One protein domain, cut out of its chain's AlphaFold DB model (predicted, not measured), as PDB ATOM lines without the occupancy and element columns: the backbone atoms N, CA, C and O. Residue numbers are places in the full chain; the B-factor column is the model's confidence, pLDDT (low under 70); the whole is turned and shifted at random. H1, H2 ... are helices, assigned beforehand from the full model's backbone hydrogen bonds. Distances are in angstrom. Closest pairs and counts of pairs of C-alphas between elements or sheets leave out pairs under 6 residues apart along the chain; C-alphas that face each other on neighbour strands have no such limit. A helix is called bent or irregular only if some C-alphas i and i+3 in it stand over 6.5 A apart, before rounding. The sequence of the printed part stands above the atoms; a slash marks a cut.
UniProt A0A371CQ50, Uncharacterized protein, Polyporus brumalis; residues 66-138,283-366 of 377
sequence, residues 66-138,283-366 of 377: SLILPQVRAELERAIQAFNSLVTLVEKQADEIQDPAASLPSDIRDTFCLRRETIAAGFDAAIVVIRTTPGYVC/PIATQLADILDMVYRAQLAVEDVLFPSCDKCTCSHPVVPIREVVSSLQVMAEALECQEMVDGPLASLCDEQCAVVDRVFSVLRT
ATOM      1  N   SER A  66      -7.848   3.187 -18.525       80.56
ATOM      2  CA  SER A  66      -6.697   3.703 -19.271       80.56
ATOM      3  C   SER A  66      -5.684   2.634 -19.698       80.56
ATOM      4  O   SER A  66      -4.942   2.862 -20.647       80.56
ATOM      5  N   LEU A  67      -5.650   1.472 -19.038       82.06
ATOM      6  CA  LEU A  67      -4.765   0.357 -19.387       82.06
ATOM      7  C   LEU A  67      -5.406  -0.641 -20.364       82.06
ATOM      8  O   LEU A  67      -4.690  -1.374 -21.037       82.06
ATOM      9  N   ILE A  68      -6.740  -0.676 -20.437       83.56
ATOM     10  CA  ILE A  68      -7.503  -1.667 -21.215       83.56
ATOM     11  C   ILE A  68      -7.966  -1.074 -22.545       83.56
ATOM     12  O   ILE A  68      -7.808  -1.701 -23.592       83.56
ATOM     13  N   LEU A  69      -8.512   0.147 -22.521       88.50
ATOM     14  CA  LEU A  69      -9.086   0.791 -23.705       88.50
ATOM     15  C   LEU A  69      -8.103   0.924 -24.875       88.50
ATOM     16  O   LEU A  69      -8.542   0.689 -25.994       88.50
ATOM     17  N   PRO A  70      -6.798   1.205 -24.687       91.25
ATOM     18  CA  PRO A  70      -5.860   1.228 -25.808       91.25
ATOM     19  C   PRO A  70      -5.774  -0.106 -26.561       91.25
ATOM     20  O   PRO A  70      -5.699  -0.110 -27.785       91.25
ATOM     21  N   GLN A  71      -5.829  -1.239 -25.851       89.12
ATOM     22  CA  GLN A  71      -5.798  -2.566 -26.479       89.12
ATOM     23  C   GLN A  71      -7.095  -2.843 -27.242       89.12
ATOM     24  O   GLN A  71      -7.053  -3.294 -28.381       89.12
ATOM     25  N   VAL A  72      -8.243  -2.514 -26.642       91.88
ATOM     26  CA  VAL A  72      -9.559  -2.638 -27.290       91.88
ATOM     27  C   VAL A  72      -9.626  -1.780 -28.556       91.88
ATOM     28  O   VAL A  72     -10.031  -2.269 -29.607       91.88
ATOM     29  N   ARG A  73      -9.178  -0.520 -28.472       94.00
ATOM     30  CA  ARG A  73      -9.117   0.414 -29.605       94.00
ATOM     31  C   ARG A  73      -8.225  -0.126 -30.722       94.00
ATOM     32  O   ARG A  73      -8.664  -0.130 -31.858       94.00
ATOM     33  N   ALA A  74      -7.040  -0.654 -30.414       92.94
ATOM     34  CA  ALA A  74      -6.127  -1.187 -31.431       92.94
ATOM     35  C   ALA A  74      -6.717  -2.374 -32.223       92.94
ATOM     36  O   ALA A  74      -6.505  -2.487 -33.432       92.94
ATOM     37  N   GLU A  75      -7.463  -3.264 -31.560       93.12
ATOM     38  CA  GLU A  75      -8.143  -4.385 -32.225       93.12
ATOM     39  C   GLU A  75      -9.290  -3.905 -33.130       93.12
ATOM     40  O   GLU A  75      -9.429  -4.369 -34.265       93.12
ATOM     41  N   LEU A  76     -10.078  -2.933 -32.660       94.62
ATOM     42  CA  LEU A  76     -11.195  -2.364 -33.419       94.62
ATOM     43  C   LEU A  76     -10.730  -1.471 -34.569       94.62
ATOM     44  O   LEU A  76     -11.309  -1.522 -35.651       94.62
ATOM     45  N   GLU A  77      -9.655  -0.711 -34.386       93.62
ATOM     46  CA  GLU A  77      -9.051   0.108 -35.434       93.62
ATOM     47  C   GLU A  77      -8.575  -0.774 -36.592       93.62
ATOM     48  O   GLU A  77      -8.843  -0.475 -37.754       93.62
ATOM     49  N   ARG A  78      -7.971  -1.933 -36.295       92.56
ATOM     50  CA  ARG A  78      -7.600  -2.922 -37.319       92.56
ATOM     51  C   ARG A  78      -8.817  -3.418 -38.104       92.56
ATOM     52  O   ARG A  78      -8.743  -3.548 -39.328       92.56
ATOM     53  N   ALA A  79      -9.930  -3.690 -37.418       94.12
ATOM     54  CA  ALA A  79     -11.177  -4.093 -38.064       94.12
ATOM     55  C   ALA A  79     -11.742  -2.967 -38.944       94.12
ATOM     56  O   ALA A  79     -12.079  -3.202 -40.103       94.12
ATOM     57  N   ILE A  80     -11.779  -1.731 -38.444       93.81
ATOM     58  CA  ILE A  80     -12.319  -0.582 -39.181       93.81
ATOM     59  C   ILE A  80     -11.436  -0.225 -40.383       93.81
ATOM     60  O   ILE A  80     -11.959   0.026 -41.464       93.81
ATOM     61  N   GLN A  81     -10.109  -0.305 -40.273       93.81
ATOM     62  CA  GLN A  81      -9.197  -0.142 -41.412       93.81
ATOM     63  C   GLN A  81      -9.420  -1.215 -42.492       93.81
ATOM     64  O   GLN A  81      -9.409  -0.916 -43.693       93.81
ATOM     65  N   ALA A  82      -9.657  -2.468 -42.088       92.38
ATOM     66  CA  ALA A  82     -10.015  -3.538 -43.015       92.38
ATOM     67  C   ALA A  82     -11.370  -3.271 -43.694       92.38
ATOM     68  O   ALA A  82     -11.508  -3.534 -44.890       92.38
ATOM     69  N   PHE A  83     -12.331  -2.689 -42.973       93.00
ATOM     70  CA  PHE A  83     -13.623  -2.290 -43.525       93.00
ATOM     71  C   PHE A  83     -13.488  -1.115 -44.506       93.00
ATOM     72  O   PHE A  83     -13.928  -1.210 -45.648       93.00
ATOM     73  N   ASN A  84     -12.777  -0.054 -44.132       92.25
ATOM     74  CA  ASN A  84     -12.454   1.071 -45.013       92.25
ATOM     75  C   ASN A  84     -11.785   0.610 -46.321       92.25
ATOM     76  O   ASN A  84     -12.090   1.123 -47.401       92.25
ATOM     77  N   SER A  85     -10.921  -0.408 -46.243       90.75
ATOM     78  CA  SER A  85     -10.302  -1.028 -47.422       90.75
ATOM     79  C   SER A  85     -11.326  -1.721 -48.329       90.75
ATOM     80  O   SER A  85     -11.203  -1.635 -49.549       90.75
ATOM     81  N   LEU A  86     -12.340  -2.385 -47.759       89.31
ATOM     82  CA  LEU A  86     -13.429  -2.998 -48.530       89.31
ATOM     83  C   LEU A  86     -14.333  -1.966 -49.184       89.31
ATOM     84  O   LEU A  86     -14.653  -2.121 -50.357       89.31
ATOM     85  N   VAL A  87     -14.703  -0.916 -48.456       88.75
ATOM     86  CA  VAL A  87     -15.514   0.180 -49.000       88.75
ATOM     87  C   VAL A  87     -14.803   0.811 -50.196       88.75
ATOM     88  O   VAL A  87     -15.370   0.866 -51.279       88.75
ATOM     89  N   THR A  88     -13.519   1.150 -50.046       88.56
ATOM     90  CA  THR A  88     -12.708   1.723 -51.136       88.56
ATOM     91  C   THR A  88     -12.625   0.795 -52.352       88.56
ATOM     92  O   THR A  88     -12.641   1.252 -53.494       88.56
ATOM     93  N   LEU A  89     -12.490  -0.516 -52.123       83.94
ATOM     94  CA  LEU A  89     -12.442  -1.512 -53.195       83.94
ATOM     95  C   LEU A  89     -13.777  -1.581 -53.947       83.94
ATOM     96  O   LEU A  89     -13.786  -1.628 -55.172       83.94
ATOM     97  N   VAL A  90     -14.889  -1.565 -53.212       82.75
ATOM     98  CA  VAL A  90     -16.242  -1.610 -53.773       82.75
ATOM     99  C   VAL A  90     -16.563  -0.340 -54.551       82.75
ATOM    100  O   VAL A  90     -17.086  -0.444 -55.653       82.75
ATOM    101  N   GLU A  91     -16.214   0.840 -54.036       80.88
ATOM    102  CA  GLU A  91     -16.445   2.112 -54.730       80.88
ATOM    103  C   GLU A  91     -15.677   2.193 -56.051       80.88
ATOM    104  O   GLU A  91     -16.269   2.499 -57.080       80.88
ATOM    105  N   LYS A  92     -14.388   1.821 -56.054       79.50
ATOM    106  CA  LYS A  92     -13.585   1.772 -57.289       79.50
ATOM    107  C   LYS A  92     -14.175   0.829 -58.330       79.50
ATOM    108  O   LYS A  92     -14.089   1.099 -59.521       79.50
ATOM    109  N   GLN A  93     -14.757  -0.278 -57.878       71.75
ATOM    110  CA  GLN A  93     -15.318  -1.273 -58.776       71.75
ATOM    111  C   GLN A  93     -16.742  -0.931 -59.231       71.75
ATOM    112  O   GLN A  93     -17.159  -1.358 -60.305       71.75
ATOM    113  N   ALA A  94     -17.499  -0.169 -58.444       67.19
ATOM    114  CA  ALA A  94     -18.852   0.242 -58.796       67.19
ATOM    115  C   ALA A  94     -18.894   1.144 -60.037       67.19
ATOM    116  O   ALA A  94     -19.848   1.060 -60.809       67.19
ATOM    117  N   ASP A  95     -17.844   1.935 -60.267       64.44
ATOM    118  CA  ASP A  95     -17.684   2.728 -61.492       64.44
ATOM    119  C   ASP A  95     -17.447   1.845 -62.736       64.44
ATOM    120  O   ASP A  95     -17.763   2.238 -63.860       64.44
ATOM    121  N   GLU A  96     -16.919   0.630 -62.548       60.97
ATOM    122  CA  GLU A  96     -16.587  -0.320 -63.619       60.97
ATOM    123  C   GLU A  96     -17.680  -1.378 -63.852       60.97
ATOM    124  O   GLU A  96     -17.808  -1.921 -64.953       60.97
ATOM    125  N   ILE A  97     -18.481  -1.685 -62.830       56.34
ATOM    126  CA  ILE A  97     -19.503  -2.734 -62.853       56.34
ATOM    127  C   ILE A  97     -20.892  -2.093 -62.981       56.34
ATOM    128  O   ILE A  97     -21.531  -1.731 -61.997       56.34
ATOM    129  N   GLN A  98     -21.397  -2.006 -64.217       56.00
ATOM    130  CA  GLN A  98     -22.775  -1.570 -64.502       56.00
ATOM    131  C   GLN A  98     -23.845  -2.559 -64.002       56.00
ATOM    132  O   GLN A  98     -25.000  -2.168 -63.837       56.00
ATOM    133  N   ASP A  99     -23.475  -3.818 -63.746       56.38
ATOM    134  CA  ASP A  99     -24.362  -4.840 -63.192       56.38
ATOM    135  C   ASP A  99     -23.654  -5.621 -62.067       56.38
ATOM    136  O   ASP A  99     -22.792  -6.448 -62.361       56.38
ATOM    137  N   PRO A 100     -23.988  -5.402 -60.780       52.06
ATOM    138  CA  PRO A 100     -23.394  -6.139 -59.663       52.06
ATOM    139  C   PRO A 100     -23.705  -7.648 -59.689       52.06
ATOM    140  O   PRO A 100     -23.080  -8.400 -58.942       52.06
ATOM    141  N   ALA A 101     -24.634  -8.107 -60.542       49.56
ATOM    142  CA  ALA A 101     -24.873  -9.523 -60.813       49.56
ATOM    143  C   ALA A 101     -23.908 -10.117 -61.861       49.56
ATOM    144  O   ALA A 101     -23.790 -11.344 -61.958       49.56
ATOM    145  N   ALA A 102     -23.185  -9.285 -62.623       53.88
ATOM    146  CA  ALA A 102     -22.089  -9.736 -63.470       53.88
ATOM    147  C   ALA A 102     -20.932 -10.199 -62.575       53.88
ATOM    148  O   ALA A 102     -20.563  -9.536 -61.608       53.88
ATOM    149  N   SER A 103     -20.386 -11.379 -62.867       60.25
ATOM    150  CA  SER A 103     -19.426 -12.082 -62.016       60.25
ATOM    151  C   SER A 103     -18.300 -11.173 -61.505       60.25
ATOM    152  O   SER A 103     -17.399 -10.821 -62.268       60.25
ATOM    153  N   LEU A 104     -18.331 -10.842 -60.210       67.50
ATOM    154  CA  LEU A 104     -17.267 -10.093 -59.539       67.50
ATOM    155  C   LEU A 104     -15.897 -10.757 -59.798       67.50
ATOM    156  O   LEU A 104     -15.799 -11.987 -59.649       67.50
ATOM    157  N   PRO A 105     -14.854  -9.981 -60.160       74.88
ATOM    158  CA  PRO A 105     -13.489 -10.479 -60.335       74.88
ATOM    159  C   PRO A 105     -13.008 -11.324 -59.145       74.88
ATOM    160  O   PRO A 105     -13.343 -11.030 -57.995       74.88
ATOM    161  N   SER A 106     -12.206 -12.365 -59.408       74.06
ATOM    162  CA  SER A 106     -11.652 -13.259 -58.372       74.06
ATOM    163  C   SER A 106     -10.959 -12.492 -57.255       74.06
ATOM    164  O   SER A 106     -11.230 -12.736 -56.083       74.06
ATOM    165  N   ASP A 107     -10.162 -11.500 -57.628       76.25
ATOM    166  CA  ASP A 107      -9.291 -10.761 -56.720       76.25
ATOM    167  C   ASP A 107     -10.103  -9.948 -55.696       76.25
ATOM    168  O   ASP A 107      -9.694  -9.779 -54.545       76.25
ATOM    169  N   ILE A 108     -11.306  -9.505 -56.082       78.31
ATOM    170  CA  ILE A 108     -12.243  -8.794 -55.202       78.31
ATOM    171  C   ILE A 108     -12.895  -9.758 -54.222       78.31
ATOM    172  O   ILE A 108     -13.032  -9.433 -53.045       78.31
ATOM    173  N   ARG A 109     -13.266 -10.956 -54.682       77.94
ATOM    174  CA  ARG A 109     -13.840 -11.998 -53.819       77.94
ATOM    175  C   ARG A 109     -12.831 -12.469 -52.777       77.94
ATOM    176  O   ARG A 109     -13.180 -12.572 -51.603       77.94
ATOM    177  N   ASP A 110     -11.586 -12.688 -53.187       82.06
ATOM    178  CA  ASP A 110     -10.511 -13.128 -52.295       82.06
ATOM    179  C   ASP A 110     -10.179 -12.041 -51.265       82.06
ATOM    180  O   ASP A 110     -10.094 -12.313 -50.063       82.06
ATOM    181  N   THR A 111     -10.104 -10.781 -51.708       85.12
ATOM    182  CA  THR A 111      -9.914  -9.633 -50.810       85.12
ATOM    183  C   THR A 111     -11.098  -9.457 -49.855       85.12
ATOM    184  O   THR A 111     -10.888  -9.202 -48.668       85.12
ATOM    185  N   PHE A 112     -12.336  -9.639 -50.329       85.69
ATOM    186  CA  PHE A 112     -13.539  -9.607 -49.496       85.69
ATOM    187  C   PHE A 112     -13.499 -10.668 -48.400       85.69
ATOM    188  O   PHE A 112     -13.657 -10.330 -47.228       85.69
ATOM    189  N   CYS A 113     -13.222 -11.926 -48.750       83.69
ATOM    190  CA  CYS A 113     -13.111 -13.015 -47.784       83.69
ATOM    191  C   CYS A 113     -12.049 -12.725 -46.712       83.69
ATOM    192  O   CYS A 113     -12.356 -12.809 -45.522       83.69
ATOM    193  N   LEU A 114     -10.848 -12.308 -47.123       88.25
ATOM    194  CA  LEU A 114      -9.739 -12.005 -46.213       88.25
ATOM    195  C   LEU A 114     -10.071 -10.859 -45.242       88.25
ATOM    196  O   LEU A 114      -9.829 -10.944 -44.035       88.25
ATOM    197  N   ARG A 115     -10.622  -9.756 -45.759       90.00
ATOM    198  CA  ARG A 115     -10.954  -8.587 -44.934       90.00
ATOM    199  C   ARG A 115     -12.156  -8.856 -44.039       90.00
ATOM    200  O   ARG A 115     -12.110  -8.462 -42.882       90.00
ATOM    201  N   ARG A 116     -13.171  -9.581 -44.516       88.69
ATOM    202  CA  ARG A 116     -14.314 -10.037 -43.708       88.69
ATOM    203  C   ARG A 116     -13.862 -10.828 -42.479       88.69
ATOM    204  O   ARG A 116     -14.362 -10.589 -41.385       88.69
ATOM    205  N   GLU A 117     -12.903 -11.738 -42.638       89.00
ATOM    206  CA  GLU A 117     -12.326 -12.491 -41.514       89.00
ATOM    207  C   GLU A 117     -11.520 -11.596 -40.572       89.00
ATOM    208  O   GLU A 117     -11.661 -11.705 -39.357       89.00
ATOM    209  N   THR A 118     -10.736 -10.662 -41.120       92.25
ATOM    210  CA  THR A 118      -9.983  -9.680 -40.320       92.25
ATOM    211  C   THR A 118     -10.913  -8.810 -39.469       92.25
ATOM    212  O   THR A 118     -10.616  -8.548 -38.305       92.25
ATOM    213  N   ILE A 119     -12.046  -8.383 -40.038       93.00
ATOM    214  CA  ILE A 119     -13.062  -7.583 -39.351       93.00
ATOM    215  C   ILE A 119     -13.654  -8.381 -38.188       93.00
ATOM    216  O   ILE A 119     -13.591  -7.922 -37.050       93.00
ATOM    217  N   ALA A 120     -14.157  -9.592 -38.448       90.00
ATOM    218  CA  ALA A 120     -14.732 -10.444 -37.406       90.00
ATOM    219  C   ALA A 120     -13.724 -10.743 -36.282       90.00
ATOM    220  O   ALA A 120     -14.040 -10.580 -35.106       90.00
ATOM    221  N   ALA A 121     -12.482 -11.087 -36.640       90.81
ATOM    222  CA  ALA A 121     -11.426 -11.366 -35.673       90.81
ATOM    223  C   ALA A 121     -11.096 -10.157 -34.780       90.81
ATOM    224  O   ALA A 121     -10.845 -10.339 -33.591       90.81
ATOM    225  N   GLY A 122     -11.111  -8.932 -35.322       92.00
ATOM    226  CA  GLY A 122     -10.865  -7.717 -34.536       92.00
ATOM    227  C   GLY A 122     -11.970  -7.432 -33.512       92.00
ATOM    228  O   GLY A 122     -11.672  -7.123 -32.358       92.00
ATOM    229  N   PHE A 123     -13.243  -7.615 -33.888       93.00
ATOM    230  CA  PHE A 123     -14.366  -7.504 -32.946       93.00
ATOM    231  C   PHE A 123     -14.319  -8.585 -31.861       93.00
ATOM    232  O   PHE A 123     -14.449  -8.272 -30.674       93.00
ATOM    233  N   ASP A 124     -14.066  -9.839 -32.239       89.94
ATOM    234  CA  ASP A 124     -13.950 -10.945 -31.289       89.94
ATOM    235  C   ASP A 124     -12.792 -10.729 -30.304       89.94
ATOM    236  O   ASP A 124     -12.964 -10.903 -29.093       89.94
ATOM    237  N   ALA A 125     -11.628 -10.289 -30.791       89.94
ATOM    238  CA  ALA A 125     -10.475  -9.977 -29.953       89.94
ATOM    239  C   ALA A 125     -10.785  -8.847 -28.958       89.94
ATOM    240  O   ALA A 125     -10.538  -9.002 -27.758       89.94
ATOM    241  N   ALA A 126     -11.403  -7.752 -29.414       90.69
ATOM    242  CA  ALA A 126     -11.821  -6.641 -28.558       90.69
ATOM    243  C   ALA A 126     -12.788  -7.096 -27.448       90.69
ATOM    244  O   ALA A 126     -12.620  -6.761 -26.271       90.69
ATOM    245  N   ILE A 127     -13.768  -7.932 -27.800       89.50
ATOM    246  CA  ILE A 127     -14.727  -8.519 -26.860       89.50
ATOM    247  C   ILE A 127     -14.034  -9.420 -25.834       89.50
ATOM    248  O   ILE A 127     -14.381  -9.387 -24.648       89.50
ATOM    249  N   VAL A 128     -13.057 -10.225 -26.259       85.75
ATOM    250  CA  VAL A 128     -12.263 -11.075 -25.362       85.75
ATOM    251  C   VAL A 128     -11.459 -10.225 -24.380       85.75
ATOM    252  O   VAL A 128     -11.491 -10.512 -23.180       85.75
ATOM    253  N   VAL A 129     -10.805  -9.153 -24.839       86.50
ATOM    254  CA  VAL A 129     -10.054  -8.226 -23.973       86.50
ATOM    255  C   VAL A 129     -10.967  -7.644 -22.889       86.50
ATOM    256  O   VAL A 129     -10.653  -7.742 -21.700       86.50
ATOM    257  N   ILE A 130     -12.148  -7.130 -23.256       85.62
ATOM    258  CA  ILE A 130     -13.099  -6.567 -22.282       85.62
ATOM    259  C   ILE A 130     -13.573  -7.637 -21.286       85.62
ATOM    260  O   ILE A 130     -13.593  -7.405 -20.078       85.62
ATOM    261  N   ARG A 131     -13.928  -8.837 -21.759       80.00
ATOM    262  CA  ARG A 131     -14.498  -9.904 -20.913       80.00
ATOM    263  C   ARG A 131     -13.496 -10.572 -19.975       80.00
ATOM    264  O   ARG A 131     -13.903 -11.115 -18.946       80.00
ATOM    265  N   THR A 132     -12.219 -10.584 -20.345       77.44
ATOM    266  CA  THR A 132     -11.125 -11.156 -19.536       77.44
ATOM    267  C   THR A 132     -10.512 -10.141 -18.573       77.44
ATOM    268  O   THR A 132      -9.774 -10.524 -17.665       77.44
ATOM    269  N   THR A 133     -10.864  -8.862 -18.715       79.62
ATOM    270  CA  THR A 133     -10.400  -7.784 -17.845       79.62
ATOM    271  C   THR A 133     -10.862  -7.985 -16.391       79.62
ATOM    272  O   THR A 133     -12.061  -8.155 -16.134       79.62
ATOM    273  N   PRO A 134      -9.947  -7.902 -15.403       72.94
ATOM    274  CA  PRO A 134     -10.311  -7.932 -13.990       72.94
ATOM    275  C   PRO A 134     -11.258  -6.784 -13.617       72.94
ATOM    276  O   PRO A 134     -10.955  -5.612 -13.839       72.94
ATOM    277  N   GLY A 135     -12.394  -7.126 -13.009       69.69
ATOM    278  CA  GLY A 135     -13.437  -6.165 -12.641       69.69
ATOM    279  C   GLY A 135     -14.590  -6.064 -13.643       69.69
ATOM    280  O   GLY A 135     -15.574  -5.396 -13.343       69.69
ATOM    281  N   TYR A 136     -14.530  -6.754 -14.787       77.75
ATOM    282  CA  TYR A 136     -15.686  -6.868 -15.676       77.75
ATOM    283  C   TYR A 136     -16.820  -7.688 -15.029       77.75
ATOM    284  O   TYR A 136     -16.632  -8.836 -14.609       77.75
ATOM    285  N   VAL A 137     -18.028  -7.116 -15.014       76.12
ATOM    286  CA  VAL A 137     -19.273  -7.786 -14.615       76.12
ATOM    287  C   VAL A 137     -20.372  -7.413 -15.612       76.12
ATOM    288  O   VAL A 137     -20.473  -6.266 -16.022       76.12
ATOM    289  N   CYS A 138     -21.213  -8.367 -16.012       75.00
ATOM    290  CA  CYS A 138     -22.283  -8.142 -16.982       75.00
ATOM    291  C   CYS A 138     -23.350  -7.155 -16.468       75.00
ATOM    292  O   CYS A 138     -23.562  -7.003 -15.260       75.00
ATOM    293  N   PRO A 283     -18.141   1.506 -10.500       81.94
ATOM    294  CA  PRO A 283     -18.269   2.320 -11.714       81.94
ATOM    295  C   PRO A 283     -17.562   1.724 -12.938       81.94
ATOM    296  O   PRO A 283     -18.147   1.644 -14.013       81.94
ATOM    297  N   ILE A 284     -16.339   1.218 -12.749       81.75
ATOM    298  CA  ILE A 284     -15.536   0.573 -13.804       81.75
ATOM    299  C   ILE A 284     -16.250  -0.651 -14.398       81.75
ATOM    300  O   ILE A 284     -16.227  -0.846 -15.610       81.75
ATOM    301  N   ALA A 285     -16.914  -1.467 -13.570       80.00
ATOM    302  CA  ALA A 285     -17.634  -2.649 -14.043       80.00
ATOM    303  C   ALA A 285     -18.823  -2.256 -14.931       80.00
ATOM    304  O   ALA A 285     -19.056  -2.880 -15.965       80.00
ATOM    305  N   THR A 286     -19.536  -1.194 -14.546       82.38
ATOM    306  CA  THR A 286     -20.649  -0.642 -15.329       82.38
ATOM    307  C   THR A 286     -20.149  -0.068 -16.656       82.38
ATOM    308  O   THR A 286     -20.675  -0.427 -17.703       82.38
ATOM    309  N   GLN A 287     -19.068   0.717 -16.627       86.12
ATOM    310  CA  GLN A 287     -18.452   1.284 -17.832       86.12
ATOM    311  C   GLN A 287     -17.984   0.195 -18.808       86.12
ATOM    312  O   GLN A 287     -18.300   0.261 -19.990       86.12
ATOM    313  N   LEU A 288     -17.296  -0.850 -18.332       85.88
ATOM    314  CA  LEU A 288     -16.885  -1.973 -19.187       85.88
ATOM    315  C   LEU A 288     -18.082  -2.739 -19.766       85.88
ATOM    316  O   LEU A 288     -18.015  -3.204 -20.902       85.88
ATOM    317  N   ALA A 289     -19.167  -2.890 -19.002       85.06
ATOM    318  CA  ALA A 289     -20.383  -3.538 -19.482       85.06
ATOM    319  C   ALA A 289     -21.087  -2.722 -20.572       85.06
ATOM    320  O   ALA A 289     -21.565  -3.305 -21.543       85.06
ATOM    321  N   ASP A 290     -21.130  -1.397 -20.424       87.19
ATOM    322  CA  ASP A 290     -21.709  -0.499 -21.423       87.19
ATOM    323  C   ASP A 290     -20.842  -0.437 -22.689       87.19
ATOM    324  O   ASP A 290     -21.372  -0.557 -23.789       87.19
ATOM    325  N   ILE A 291     -19.513  -0.369 -22.554       90.00
ATOM    326  CA  ILE A 291     -18.590  -0.445 -23.700       90.00
ATOM    327  C   ILE A 291     -18.762  -1.775 -24.439       90.00
ATOM    328  O   ILE A 291     -18.847  -1.789 -25.664       90.00
ATOM    329  N   LEU A 292     -18.865  -2.894 -23.714       89.06
ATOM    330  CA  LEU A 292     -19.102  -4.195 -24.335       89.06
ATOM    331  C   LEU A 292     -20.433  -4.241 -25.097       89.06
ATOM    332  O   LEU A 292     -20.477  -4.834 -26.170       89.06
ATOM    333  N   ASP A 293     -21.500  -3.648 -24.556       88.00
ATOM    334  CA  ASP A 293     -22.800  -3.554 -25.239       88.00
ATOM    335  C   ASP A 293     -22.664  -2.794 -26.564       88.00
ATOM    336  O   ASP A 293     -23.120  -3.278 -27.597       88.00
ATOM    337  N   MET A 294     -21.953  -1.662 -26.572       90.50
ATOM    338  CA  MET A 294     -21.736  -0.886 -27.799       90.50
ATOM    339  C   MET A 294     -20.875  -1.630 -28.826       90.50
ATOM    340  O   MET A 294     -21.236  -1.677 -30.002       90.50
ATOM    341  N   VAL A 295     -19.788  -2.278 -28.391       91.25
ATOM    342  CA  VAL A 295     -18.937  -3.099 -29.272       91.25
ATOM    343  C   VAL A 295     -19.721  -4.277 -29.852       91.25
ATOM    344  O   VAL A 295     -19.606  -4.570 -31.039       91.25
ATOM    345  N   TYR A 296     -20.550  -4.939 -29.044       88.81
ATOM    346  CA  TYR A 296     -21.341  -6.084 -29.491       88.81
ATOM    347  C   TYR A 296     -22.442  -5.682 -30.478       88.81
ATOM    348  O   TYR A 296     -22.663  -6.370 -31.470       88.81
ATOM    349  N   ARG A 297     -23.110  -4.543 -30.263       88.06
ATOM    350  CA  ARG A 297     -24.092  -4.008 -31.222       88.06
ATOM    351  C   ARG A 297     -23.447  -3.643 -32.553       88.06
ATOM    352  O   ARG A 297     -24.003  -3.971 -33.597       88.06
ATOM    353  N   ALA A 298     -22.272  -3.017 -32.514       89.75
ATOM    354  CA  ALA A 298     -21.500  -2.734 -33.715       89.75
ATOM    355  C   ALA A 298     -21.100  -4.029 -34.438       89.75
ATOM    356  O   ALA A 298     -21.313  -4.125 -35.643       89.75
ATOM    357  N   GLN A 299     -20.618  -5.048 -33.714       91.31
ATOM    358  CA  GLN A 299     -20.325  -6.364 -34.289       91.31
ATOM    359  C   GLN A 299     -21.552  -6.958 -34.987       91.31
ATOM    360  O   GLN A 299     -21.436  -7.377 -36.132       91.31
ATOM    361  N   LEU A 300     -22.724  -6.968 -34.343       87.44
ATOM    362  CA  LEU A 300     -23.947  -7.517 -34.939       87.44
ATOM    363  C   LEU A 300     -24.334  -6.792 -36.234       87.44
ATOM    364  O   LEU A 300     -24.644  -7.447 -37.224       87.44
ATOM    365  N   ALA A 301     -24.266  -5.457 -36.250       87.94
ATOM    366  CA  ALA A 301     -24.558  -4.668 -37.447       87.94
ATOM    367  C   ALA A 301     -23.577  -4.983 -38.593       87.94
ATOM    368  O   ALA A 301     -23.982  -5.162 -39.740       87.94
ATOM    369  N   VAL A 302     -22.283  -5.100 -38.276       88.94
ATOM    370  CA  VAL A 302     -21.230  -5.487 -39.226       88.94
ATOM    371  C   VAL A 302     -21.443  -6.916 -39.735       88.94
ATOM    372  O   VAL A 302     -21.282  -7.187 -40.927       88.94
ATOM    373  N   GLU A 303     -21.815  -7.840 -38.850       86.94
ATOM    374  CA  GLU A 303     -22.033  -9.238 -39.199       86.94
ATOM    375  C   GLU A 303     -23.248  -9.425 -40.110       86.94
ATOM    376  O   GLU A 303     -23.153 -10.158 -41.095       86.94
ATOM    377  N   ASP A 304     -24.348  -8.719 -39.836       83.50
ATOM    378  CA  ASP A 304     -25.566  -8.754 -40.653       83.50
ATOM    379  C   ASP A 304     -25.312  -8.248 -42.098       83.50
ATOM    380  O   ASP A 304     -25.982  -8.694 -43.037       83.50
ATOM    381  N   VAL A 305     -24.320  -7.364 -42.302       86.00
ATOM    382  CA  VAL A 305     -23.883  -6.895 -43.636       86.00
ATOM    383  C   VAL A 305     -22.944  -7.882 -44.328       86.00
ATOM    384  O   VAL A 305     -23.104  -8.162 -45.519       86.00
ATOM    385  N   LEU A 306     -21.940  -8.396 -43.614       84.25
ATOM    386  CA  LEU A 306     -20.824  -9.124 -44.228       84.25
ATOM    387  C   LEU A 306     -21.038 -10.640 -44.337       84.25
ATOM    388  O   LEU A 306     -20.371 -11.295 -45.148       84.25
ATOM    389  N   PHE A 307     -21.930 -11.213 -43.529       81.25
ATOM    390  CA  PHE A 307     -22.189 -12.650 -43.501       81.25
ATOM    391  C   PHE A 307     -23.609 -12.974 -43.977       81.25
ATOM    392  O   PHE A 307     -24.542 -12.191 -43.786       81.25
ATOM    393  N   PRO A 308     -23.802 -14.139 -44.619       70.50
ATOM    394  CA  PRO A 308     -25.135 -14.585 -44.972       70.50
ATOM    395  C   PRO A 308     -25.905 -14.936 -43.694       70.50
ATOM    396  O   PRO A 308     -25.373 -15.575 -42.780       70.50
ATOM    397  N   SER A 309     -27.179 -14.550 -43.639       62.81
ATOM    398  CA  SER A 309     -28.103 -15.083 -42.638       62.81
ATOM    399  C   SER A 309     -28.171 -16.601 -42.835       62.81
ATOM    400  O   SER A 309     -28.447 -17.048 -43.940       62.81
ATOM    401  N   CYS A 310     -27.840 -17.376 -41.799       56.91
ATOM    402  CA  CYS A 310     -27.728 -18.840 -41.831       56.91
ATOM    403  C   CYS A 310     -28.758 -19.520 -42.759       56.91
ATOM    404  O   CYS A 310     -29.954 -19.426 -42.494       56.91
ATOM    405  N   ASP A 311     -28.300 -20.285 -43.763       46.81
ATOM    406  CA  ASP A 311     -29.155 -20.998 -44.739       46.81
ATOM    407  C   ASP A 311     -30.167 -21.973 -44.099       46.81
ATOM    408  O   ASP A 311     -31.140 -22.383 -44.728       46.81
ATOM    409  N   LYS A 312     -29.947 -22.376 -42.838       47.91
ATOM    410  CA  LYS A 312     -30.859 -23.252 -42.078       47.91
ATOM    411  C   LYS A 312     -31.943 -22.491 -41.314       47.91
ATOM    412  O   LYS A 312     -32.891 -23.109 -40.838       47.91
ATOM    413  N   CYS A 313     -31.801 -21.178 -41.170       47.47
ATOM    414  CA  CYS A 313     -32.762 -20.329 -40.491       47.47
ATOM    415  C   CYS A 313     -33.667 -19.701 -41.553       47.47
ATOM    416  O   CYS A 313     -33.247 -18.825 -42.294       47.47
ATOM    417  N   THR A 314     -34.935 -20.103 -41.600       38.38
ATOM    418  CA  THR A 314     -35.975 -19.568 -42.506       38.38
ATOM    419  C   THR A 314     -36.304 -18.086 -42.268       38.38
ATOM    420  O   THR A 314     -37.221 -17.535 -42.872       38.38
ATOM    421  N   CYS A 315     -35.570 -17.427 -41.375       44.25
ATOM    422  CA  CYS A 315     -35.697 -16.020 -41.061       44.25
ATOM    423  C   CYS A 315     -34.938 -15.215 -42.123       44.25
ATOM    424  O   CYS A 315     -33.724 -15.037 -42.020       44.25
ATOM    425  N   SER A 316     -35.648 -14.700 -43.127       43.66
ATOM    426  CA  SER A 316     -35.148 -13.621 -43.982       43.66
ATOM    427  C   SER A 316     -34.979 -12.366 -43.122       43.66
ATOM    428  O   SER A 316     -35.870 -11.517 -43.047       43.66
ATOM    429  N   HIS A 317     -33.885 -12.289 -42.369       51.34
ATOM    430  CA  HIS A 317     -33.604 -11.109 -41.574       51.34
ATOM    431  C   HIS A 317     -33.365  -9.927 -42.521       51.34
ATOM    432  O   HIS A 317     -32.661 -10.088 -43.525       51.34
ATOM    433  N   PRO A 318     -33.977  -8.760 -42.249       55.22
ATOM    434  CA  PRO A 318     -33.696  -7.564 -43.023       55.22
ATOM    435  C   PRO A 318     -32.200  -7.271 -42.913       55.22
ATOM    436  O   PRO A 318     -31.642  -7.266 -41.818       55.22
ATOM    437  N   VAL A 319     -31.555  -7.096 -44.063       69.00
ATOM    438  CA  VAL A 319     -30.142  -6.720 -44.131       69.00
ATOM    439  C   VAL A 319     -30.014  -5.326 -43.542       69.00
ATOM    440  O   VAL A 319     -30.734  -4.421 -43.968       69.00
ATOM    441  N   VAL A 320     -29.126  -5.168 -42.566       79.38
ATOM    442  CA  VAL A 320     -28.805  -3.858 -41.996       79.38
ATOM    443  C   VAL A 320     -28.128  -3.029 -43.096       79.38
ATOM    444  O   VAL A 320     -27.159  -3.510 -43.675       79.38
ATOM    445  N   PRO A 321     -28.615  -1.830 -43.447       85.31
ATOM    446  CA  PRO A 321     -27.947  -0.986 -44.434       85.31
ATOM    447  C   PRO A 321     -26.614  -0.466 -43.884       85.31
ATOM    448  O   PRO A 321     -26.482  -0.212 -42.683       85.31
ATOM    449  N   ILE A 322     -25.634  -0.216 -44.755       87.88
ATOM    450  CA  ILE A 322     -24.299   0.259 -44.359       87.88
ATOM    451  C   ILE A 322     -24.360   1.545 -43.522       87.88
ATOM    452  O   ILE A 322     -23.550   1.746 -42.622       87.88
ATOM    453  N   ARG A 323     -25.383   2.380 -43.731       87.69
ATOM    454  CA  ARG A 323     -25.634   3.585 -42.929       87.69
ATOM    455  C   ARG A 323     -25.868   3.283 -41.445       87.69
ATOM    456  O   ARG A 323     -25.372   4.004 -40.579       87.69
ATOM    457  N   GLU A 324     -26.611   2.225 -41.141       87.69
ATOM    458  CA  GLU A 324     -26.855   1.785 -39.762       87.69
ATOM    459  C   GLU A 324     -25.593   1.171 -39.140       87.69
ATOM    460  O   GLU A 324     -25.350   1.335 -37.941       87.69
ATOM    461  N   VAL A 325     -24.736   0.550 -39.958       89.69
ATOM    462  CA  VAL A 325     -23.407   0.093 -39.529       89.69
ATOM    463  C   VAL A 325     -22.514   1.273 -39.158       89.69
ATOM    464  O   VAL A 325     -21.947   1.276 -38.068       89.69
ATOM    465  N   VAL A 326     -22.434   2.304 -40.006       90.94
ATOM    466  CA  VAL A 326     -21.675   3.537 -39.723       90.94
ATOM    467  C   VAL A 326     -22.149   4.171 -38.418       90.94
ATOM    468  O   VAL A 326     -21.331   4.475 -37.552       90.94
ATOM    469  N   SER A 327     -23.466   4.304 -38.232       91.00
ATOM    470  CA  SER A 327     -24.037   4.845 -36.995       91.00
ATOM    471  C   SER A 327     -23.660   4.004 -35.769       91.00
ATOM    472  O   SER A 327     -23.250   4.551 -34.746       91.00
ATOM    473  N   SER A 328     -23.710   2.675 -35.879       91.12
ATOM    474  CA  SER A 328     -23.327   1.770 -34.789       91.12
ATOM    475  C   SER A 328     -21.835   1.868 -34.444       91.12
ATOM    476  O   SER A 328     -21.472   1.862 -33.268       91.12
ATOM    477  N   LEU A 329     -20.965   2.013 -35.450       92.50
ATOM    478  CA  LEU A 329     -19.527   2.220 -35.257       92.50
ATOM    479  C   LEU A 329     -19.226   3.578 -34.616       92.50
ATOM    480  O   LEU A 329     -18.373   3.647 -33.736       92.50
ATOM    481  N   GLN A 330     -19.945   4.636 -34.997       92.25
ATOM    482  CA  GLN A 330     -19.810   5.964 -34.389       92.25
ATOM    483  C   GLN A 330     -20.203   5.952 -32.907       92.25
ATOM    484  O   GLN A 330     -19.452   6.458 -32.076       92.25
ATOM    485  N   VAL A 331     -21.323   5.310 -32.557       92.25
ATOM    486  CA  VAL A 331     -21.751   5.144 -31.154       92.25
ATOM    487  C   VAL A 331     -20.719   4.344 -30.352       92.25
ATOM    488  O   VAL A 331     -20.396   4.690 -29.215       92.25
ATOM    489  N   MET A 332     -20.154   3.289 -30.944       94.81
ATOM    490  CA  MET A 332     -19.069   2.521 -30.329       94.81
ATOM    491  C   MET A 332     -17.810   3.376 -30.116       94.81
ATOM    492  O   MET A 332     -17.203   3.316 -29.048       94.81
ATOM    493  N   ALA A 333     -17.416   4.178 -31.102       92.12
ATOM    494  CA  ALA A 333     -16.247   5.047 -31.025       92.12
ATOM    495  C   ALA A 333     -16.413   6.176 -29.998       92.12
ATOM    496  O   ALA A 333     -15.456   6.511 -29.299       92.12
ATOM    497  N   GLU A 334     -17.626   6.709 -29.848       92.38
ATOM    498  CA  GLU A 334     -17.975   7.649 -28.783       92.38
ATOM    499  C   GLU A 334     -17.834   6.998 -27.400       92.38
ATOM    500  O   GLU A 334     -17.156   7.547 -26.533       92.38
ATOM    501  N   ALA A 335     -18.373   5.788 -27.213       89.19
ATOM    502  CA  ALA A 335     -18.239   5.038 -25.960       89.19
ATOM    503  C   ALA A 335     -16.780   4.678 -25.624       89.19
ATOM    504  O   ALA A 335     -16.425   4.516 -24.456       89.19
ATOM    505  N   LEU A 336     -15.932   4.553 -26.644       90.50
ATOM    506  CA  LEU A 336     -14.498   4.322 -26.505       90.50
ATOM    507  C   LEU A 336     -13.685   5.612 -26.404       90.50
ATOM    508  O   LEU A 336     -12.468   5.498 -26.292       90.50
ATOM    509  N   GLU A 337     -14.298   6.798 -26.443       89.00
ATOM    510  CA  GLU A 337     -13.622   8.105 -26.469       89.00
ATOM    511  C   GLU A 337     -12.550   8.196 -27.577       89.00
ATOM    512  O   GLU A 337     -11.431   8.663 -27.355       89.00
ATOM    513  N   CYS A 338     -12.853   7.667 -28.766       90.38
ATOM    514  CA  CYS A 338     -11.914   7.579 -29.886       90.38
ATOM    515  C   CYS A 338     -12.649   7.708 -31.228       90.38
ATOM    516  O   CYS A 338     -12.737   6.754 -31.996       90.38
ATOM    517  N   GLN A 339     -13.201   8.896 -31.495       88.12
ATOM    518  CA  GLN A 339     -13.957   9.179 -32.726       88.12
ATOM    519  C   GLN A 339     -13.107   9.016 -33.993       88.12
ATOM    520  O   GLN A 339     -13.597   8.468 -34.974       88.12
ATOM    521  N   GLU A 340     -11.825   9.387 -33.919       87.19
ATOM    522  CA  GLU A 340     -10.856   9.289 -35.023       87.19
ATOM    523  C   GLU A 340     -10.732   7.861 -35.590       87.19
ATOM    524  O   GLU A 340     -10.384   7.664 -36.749       87.19
ATOM    525  N   MET A 341     -11.076   6.842 -34.793       88.56
ATOM    526  CA  MET A 341     -11.065   5.440 -35.212       88.56
ATOM    527  C   MET A 341     -12.056   5.146 -36.350       88.56
ATOM    528  O   MET A 341     -11.867   4.178 -37.084       88.56
ATOM    529  N   VAL A 342     -13.121   5.944 -36.482       85.81
ATOM    530  CA  VAL A 342     -14.172   5.774 -37.501       85.81
ATOM    531  C   VAL A 342     -13.991   6.762 -38.657       85.81
ATOM    532  O   VAL A 342     -14.812   6.799 -39.568       85.81
ATOM    533  N   ASP A 343     -12.890   7.510 -38.692       85.81
ATOM    534  CA  ASP A 343     -12.579   8.371 -39.827       85.81
ATOM    535  C   ASP A 343     -12.235   7.543 -41.081       85.81
ATOM    536  O   ASP A 343     -11.700   6.428 -41.022       85.81
ATOM    537  N   GLY A 344     -12.541   8.101 -42.255       86.94
ATOM    538  CA  GLY A 344     -12.168   7.529 -43.551       86.94
ATOM    539  C   GLY A 344     -13.349   7.167 -44.460       86.94
ATOM    540  O   GLY A 344     -14.463   7.654 -44.249       86.94
ATOM    541  N   PRO A 345     -13.100   6.331 -45.492       86.81
ATOM    542  CA  PRO A 345     -14.047   6.037 -46.568       86.81
ATOM    543  C   PRO A 345     -15.447   5.657 -46.085       86.81
ATOM    544  O   PRO A 345     -16.429   6.196 -46.583       86.81
ATOM    545  N   LEU A 346     -15.535   4.793 -45.069       87.50
ATOM    546  CA  LEU A 346     -16.791   4.304 -44.504       87.50
ATOM    547  C   LEU A 346     -17.649   5.429 -43.901       87.50
ATOM    548  O   LEU A 346     -18.864   5.420 -44.073       87.50
ATOM    549  N   ALA A 347     -17.038   6.408 -43.229       87.69
ATOM    550  CA  ALA A 347     -17.755   7.545 -42.645       87.69
ATOM    551  C   ALA A 347     -18.063   8.662 -43.653       87.69
ATOM    552  O   ALA A 347     -18.941   9.483 -43.396       87.69
ATOM    553  N   SER A 348     -17.364   8.701 -44.792       89.25
ATOM    554  CA  SER A 348     -17.551   9.720 -45.834       89.25
ATOM    555  C   SER A 348     -18.596   9.373 -46.899       89.25
ATOM    556  O   SER A 348     -18.834  10.191 -47.786       89.25
ATOM    557  N   LEU A 349     -19.205   8.184 -46.838       86.38
ATOM    558  CA  LEU A 349     -20.190   7.742 -47.828       86.38
ATOM    559  C   LEU A 349     -21.428   8.648 -47.833       86.38
ATOM    560  O   LEU A 349     -22.081   8.838 -46.805       86.38
ATOM    561  N   CYS A 350     -21.800   9.158 -49.007       87.88
ATOM    562  CA  CYS A 350     -23.100   9.786 -49.222       87.88
ATOM    563  C   CYS A 350     -24.210   8.730 -49.390       87.88
ATOM    564  O   CYS A 350     -23.938   7.538 -49.555       87.88
ATOM    565  N   ASP A 351     -25.478   9.156 -49.377       85.50
ATOM    566  CA  ASP A 351     -26.629   8.243 -49.475       85.50
ATOM    567  C   ASP A 351     -26.606   7.398 -50.772       85.50
ATOM    568  O   ASP A 351     -26.975   6.221 -50.765       85.50
ATOM    569  N   GLU A 352     -26.113   7.961 -51.879       84.12
ATOM    570  CA  GLU A 352     -25.983   7.267 -53.168       84.12
ATOM    571  C   GLU A 352     -24.870   6.207 -53.136       84.12
ATOM    572  O   GLU A 352     -25.073   5.078 -53.590       84.12
ATOM    573  N   GLN A 353     -23.720   6.537 -52.537       85.06
ATOM    574  CA  GLN A 353     -22.602   5.608 -52.343       85.06
ATOM    575  C   GLN A 353     -22.981   4.473 -51.383       85.06
ATOM    576  O   GLN A 353     -22.648   3.316 -51.637       85.06
ATOM    577  N   CYS A 354     -23.748   4.767 -50.328       85.94
ATOM    578  CA  CYS A 354     -24.262   3.749 -49.410       85.94
ATOM    579  C   CYS A 354     -25.101   2.700 -50.152       85.94
ATOM    580  O   CYS A 354     -24.861   1.503 -50.010       85.94
ATOM    581  N   ALA A 355     -26.026   3.138 -51.016       84.75
ATOM    582  CA  ALA A 355     -26.866   2.233 -51.799       84.75
ATOM    583  C   ALA A 355     -26.058   1.364 -52.784       84.75
ATOM    584  O   ALA A 355     -26.413   0.215 -53.054       84.75
ATOM    585  N   VAL A 356     -24.968   1.899 -53.338       83.38
ATOM    586  CA  VAL A 356     -24.033   1.143 -54.181       83.38
ATOM    587  C   VAL A 356     -23.311   0.066 -53.368       83.38
ATOM    588  O   VAL A 356     -23.313  -1.098 -53.774       83.38
ATOM    589  N   VAL A 357     -22.755   0.430 -52.211       85.81
ATOM    590  CA  VAL A 357     -22.045  -0.491 -51.315       85.81
ATOM    591  C   VAL A 357     -22.967  -1.611 -50.823       85.81
ATOM    592  O   VAL A 357     -22.597  -2.783 -50.907       85.81
ATOM    593  N   ASP A 358     -24.192  -1.277 -50.411       86.00
ATOM    594  CA  ASP A 358     -25.199  -2.248 -49.968       86.00
ATOM    595  C   ASP A 358     -25.527  -3.276 -51.061       86.00
ATOM    596  O   ASP A 358     -25.584  -4.482 -50.799       86.00
ATOM    597  N   ARG A 359     -25.677  -2.831 -52.319       81.56
ATOM    598  CA  ARG A 359     -25.905  -3.739 -53.455       81.56
ATOM    599  C   ARG A 359     -24.739  -4.701 -53.655       81.56
ATOM    600  O   ARG A 359     -24.972  -5.897 -53.810       81.56
ATOM    601  N   VAL A 360     -23.500  -4.220 -53.622       80.88
ATOM    602  CA  VAL A 360     -22.324  -5.073 -53.855       80.88
ATOM    603  C   VAL A 360     -22.089  -6.042 -52.692       80.88
ATOM    604  O   VAL A 360     -21.845  -7.227 -52.923       80.88
ATOM    605  N   PHE A 361     -22.240  -5.600 -51.440       84.69
ATOM    606  CA  PHE A 361     -22.160  -6.497 -50.281       84.69
ATOM    607  C   PHE A 361     -23.268  -7.545 -50.264       84.69
ATOM    608  O   PHE A 361     -23.007  -8.682 -49.868       84.69
ATOM    609  N   SER A 362     -24.465  -7.228 -50.772       81.50
ATOM    610  CA  SER A 362     -25.541  -8.217 -50.898       81.50
ATOM    611  C   SER A 362     -25.157  -9.414 -51.779       81.50
ATOM    612  O   SER A 362     -25.579 -10.533 -51.483       81.50
ATOM    613  N   VAL A 363     -24.309  -9.194 -52.793       78.62
ATOM    614  CA  VAL A 363     -23.763 -10.230 -53.684       78.62
ATOM    615  C   VAL A 363     -22.535 -10.903 -53.065       78.62
ATOM    616  O   VAL A 363     -22.399 -12.122 -53.101       78.62
ATOM    617  N   LEU A 364     -21.628 -10.135 -52.454       78.50
ATOM    618  CA  LEU A 364     -20.401 -10.685 -51.865       78.50
ATOM    619  C   LEU A 364     -20.667 -11.564 -50.635       78.50
ATOM    620  O   LEU A 364     -19.980 -12.566 -50.434       78.50
ATOM    621  N   ARG A 365     -21.681 -11.257 -49.822       78.25
ATOM    622  CA  ARG A 365     -21.987 -12.039 -48.611       78.25
ATOM    623  C   ARG A 365     -22.508 -13.449 -48.903       78.25
ATOM    624  O   ARG A 365     -22.396 -14.309 -48.037       78.25
ATOM    625  N   THR A 366     -23.032 -13.720 -50.104       73.75
ATOM    626  CA  THR A 366     -23.435 -15.083 -50.507       73.75
ATOM    627  C   THR A 366     -22.239 -15.979 -50.828       73.75
ATOM    628  O   THR A 366     -22.409 -17.170 -51.083       73.75
TER     629      THR A 366
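This is residues 66 to 138 and 283 to 366 of the 377 residues of an uncharacterized protein of Polyporus brumalis (UniProt A0A371CQ50). Two helical hairpins, H1 with H2 and H3 with H4, stand side by side as a four-helix bundle, and H6 crosses the bundle about perpendicular, packed at the end of H3 and the beginning of H4. Short H5 packs on H1 and H4, and residues 310 to 316 stick out as a free loop. The printed part has 157 residues with six named helices, H1 to H6 in chain order, and no named strand: the class is all helix. It is compact, with a radius of gyration of the C-alphas of 16.3 A and spans of 53 by 36 by 26 A.

Find C-alpha 66 at (-6.697, 3.703, -19.271); from there H1, residues 66 to 94, runs 41.5 A to C-alpha 94 at (-18.852, 0.242, -58.796). H1 is irregular, but only just: C-alphas 67 and 70 are 6.6 A apart. H2, residues 106 to 132, runs 38.9 A. After the cut, look for H3 at residues 283 to 306, 34.6 A long. H4 is residues 322 to 335, 20.0 A, and H5 is residues 339 to 342. H6, residues 351 to 364, runs 20.1 A and ends at C-alpha 364 at (-20.401, -10.685, -51.865).

Begin at the hairpin of H1 and H2, which touch and run opposite ways at a shallow tilt of 17 degrees; their closest C-alphas, of Ala 79 and Ile 119, are 4.2 A apart. H2 touches H3, closest at the C-alphas of Phe 123 and Gln 299, 6.2 A. H3 and H4 form the second hairpin, at a shallow tilt of 16 degrees, closest at the C-alphas of Ala 298 and Ser 328, 5.0 A. H1 and H4 are near each other, while H2 and H4 are apart. Residues 73 to 80 of H1 touch H5, closest at the C-alphas of Glu 77 and Met 341, 5.7 A. Residues 87 to 94 of H1 touch H6, about perpendicular at 90 degrees, with the C-alphas of Val 90 and Val 357 closest at 6.4 A. Residues 322 to 323 of H4 touch H6, closest at the C-alphas of Ile 322 and Cys 354, 6.1 A. Every O i to N i+4 pair is within hydrogen-bond range in H2, H3 and H4; in H1 it is 23 of 25 and in H6 9 of 10, and H5 is too short for such a pair.

The farthest C-alphas, of Ala 102 and Pro 283, are 53.3 A apart. Residues 139 to 282 are not printed, and C-alphas 138 and 283 are 12.4 A apart across this cut. The links H1 to H2 and H3 to H4 are long. Look for pLDDT under 70 at residues 94 to 104, residue 135 and residues 309 to 319.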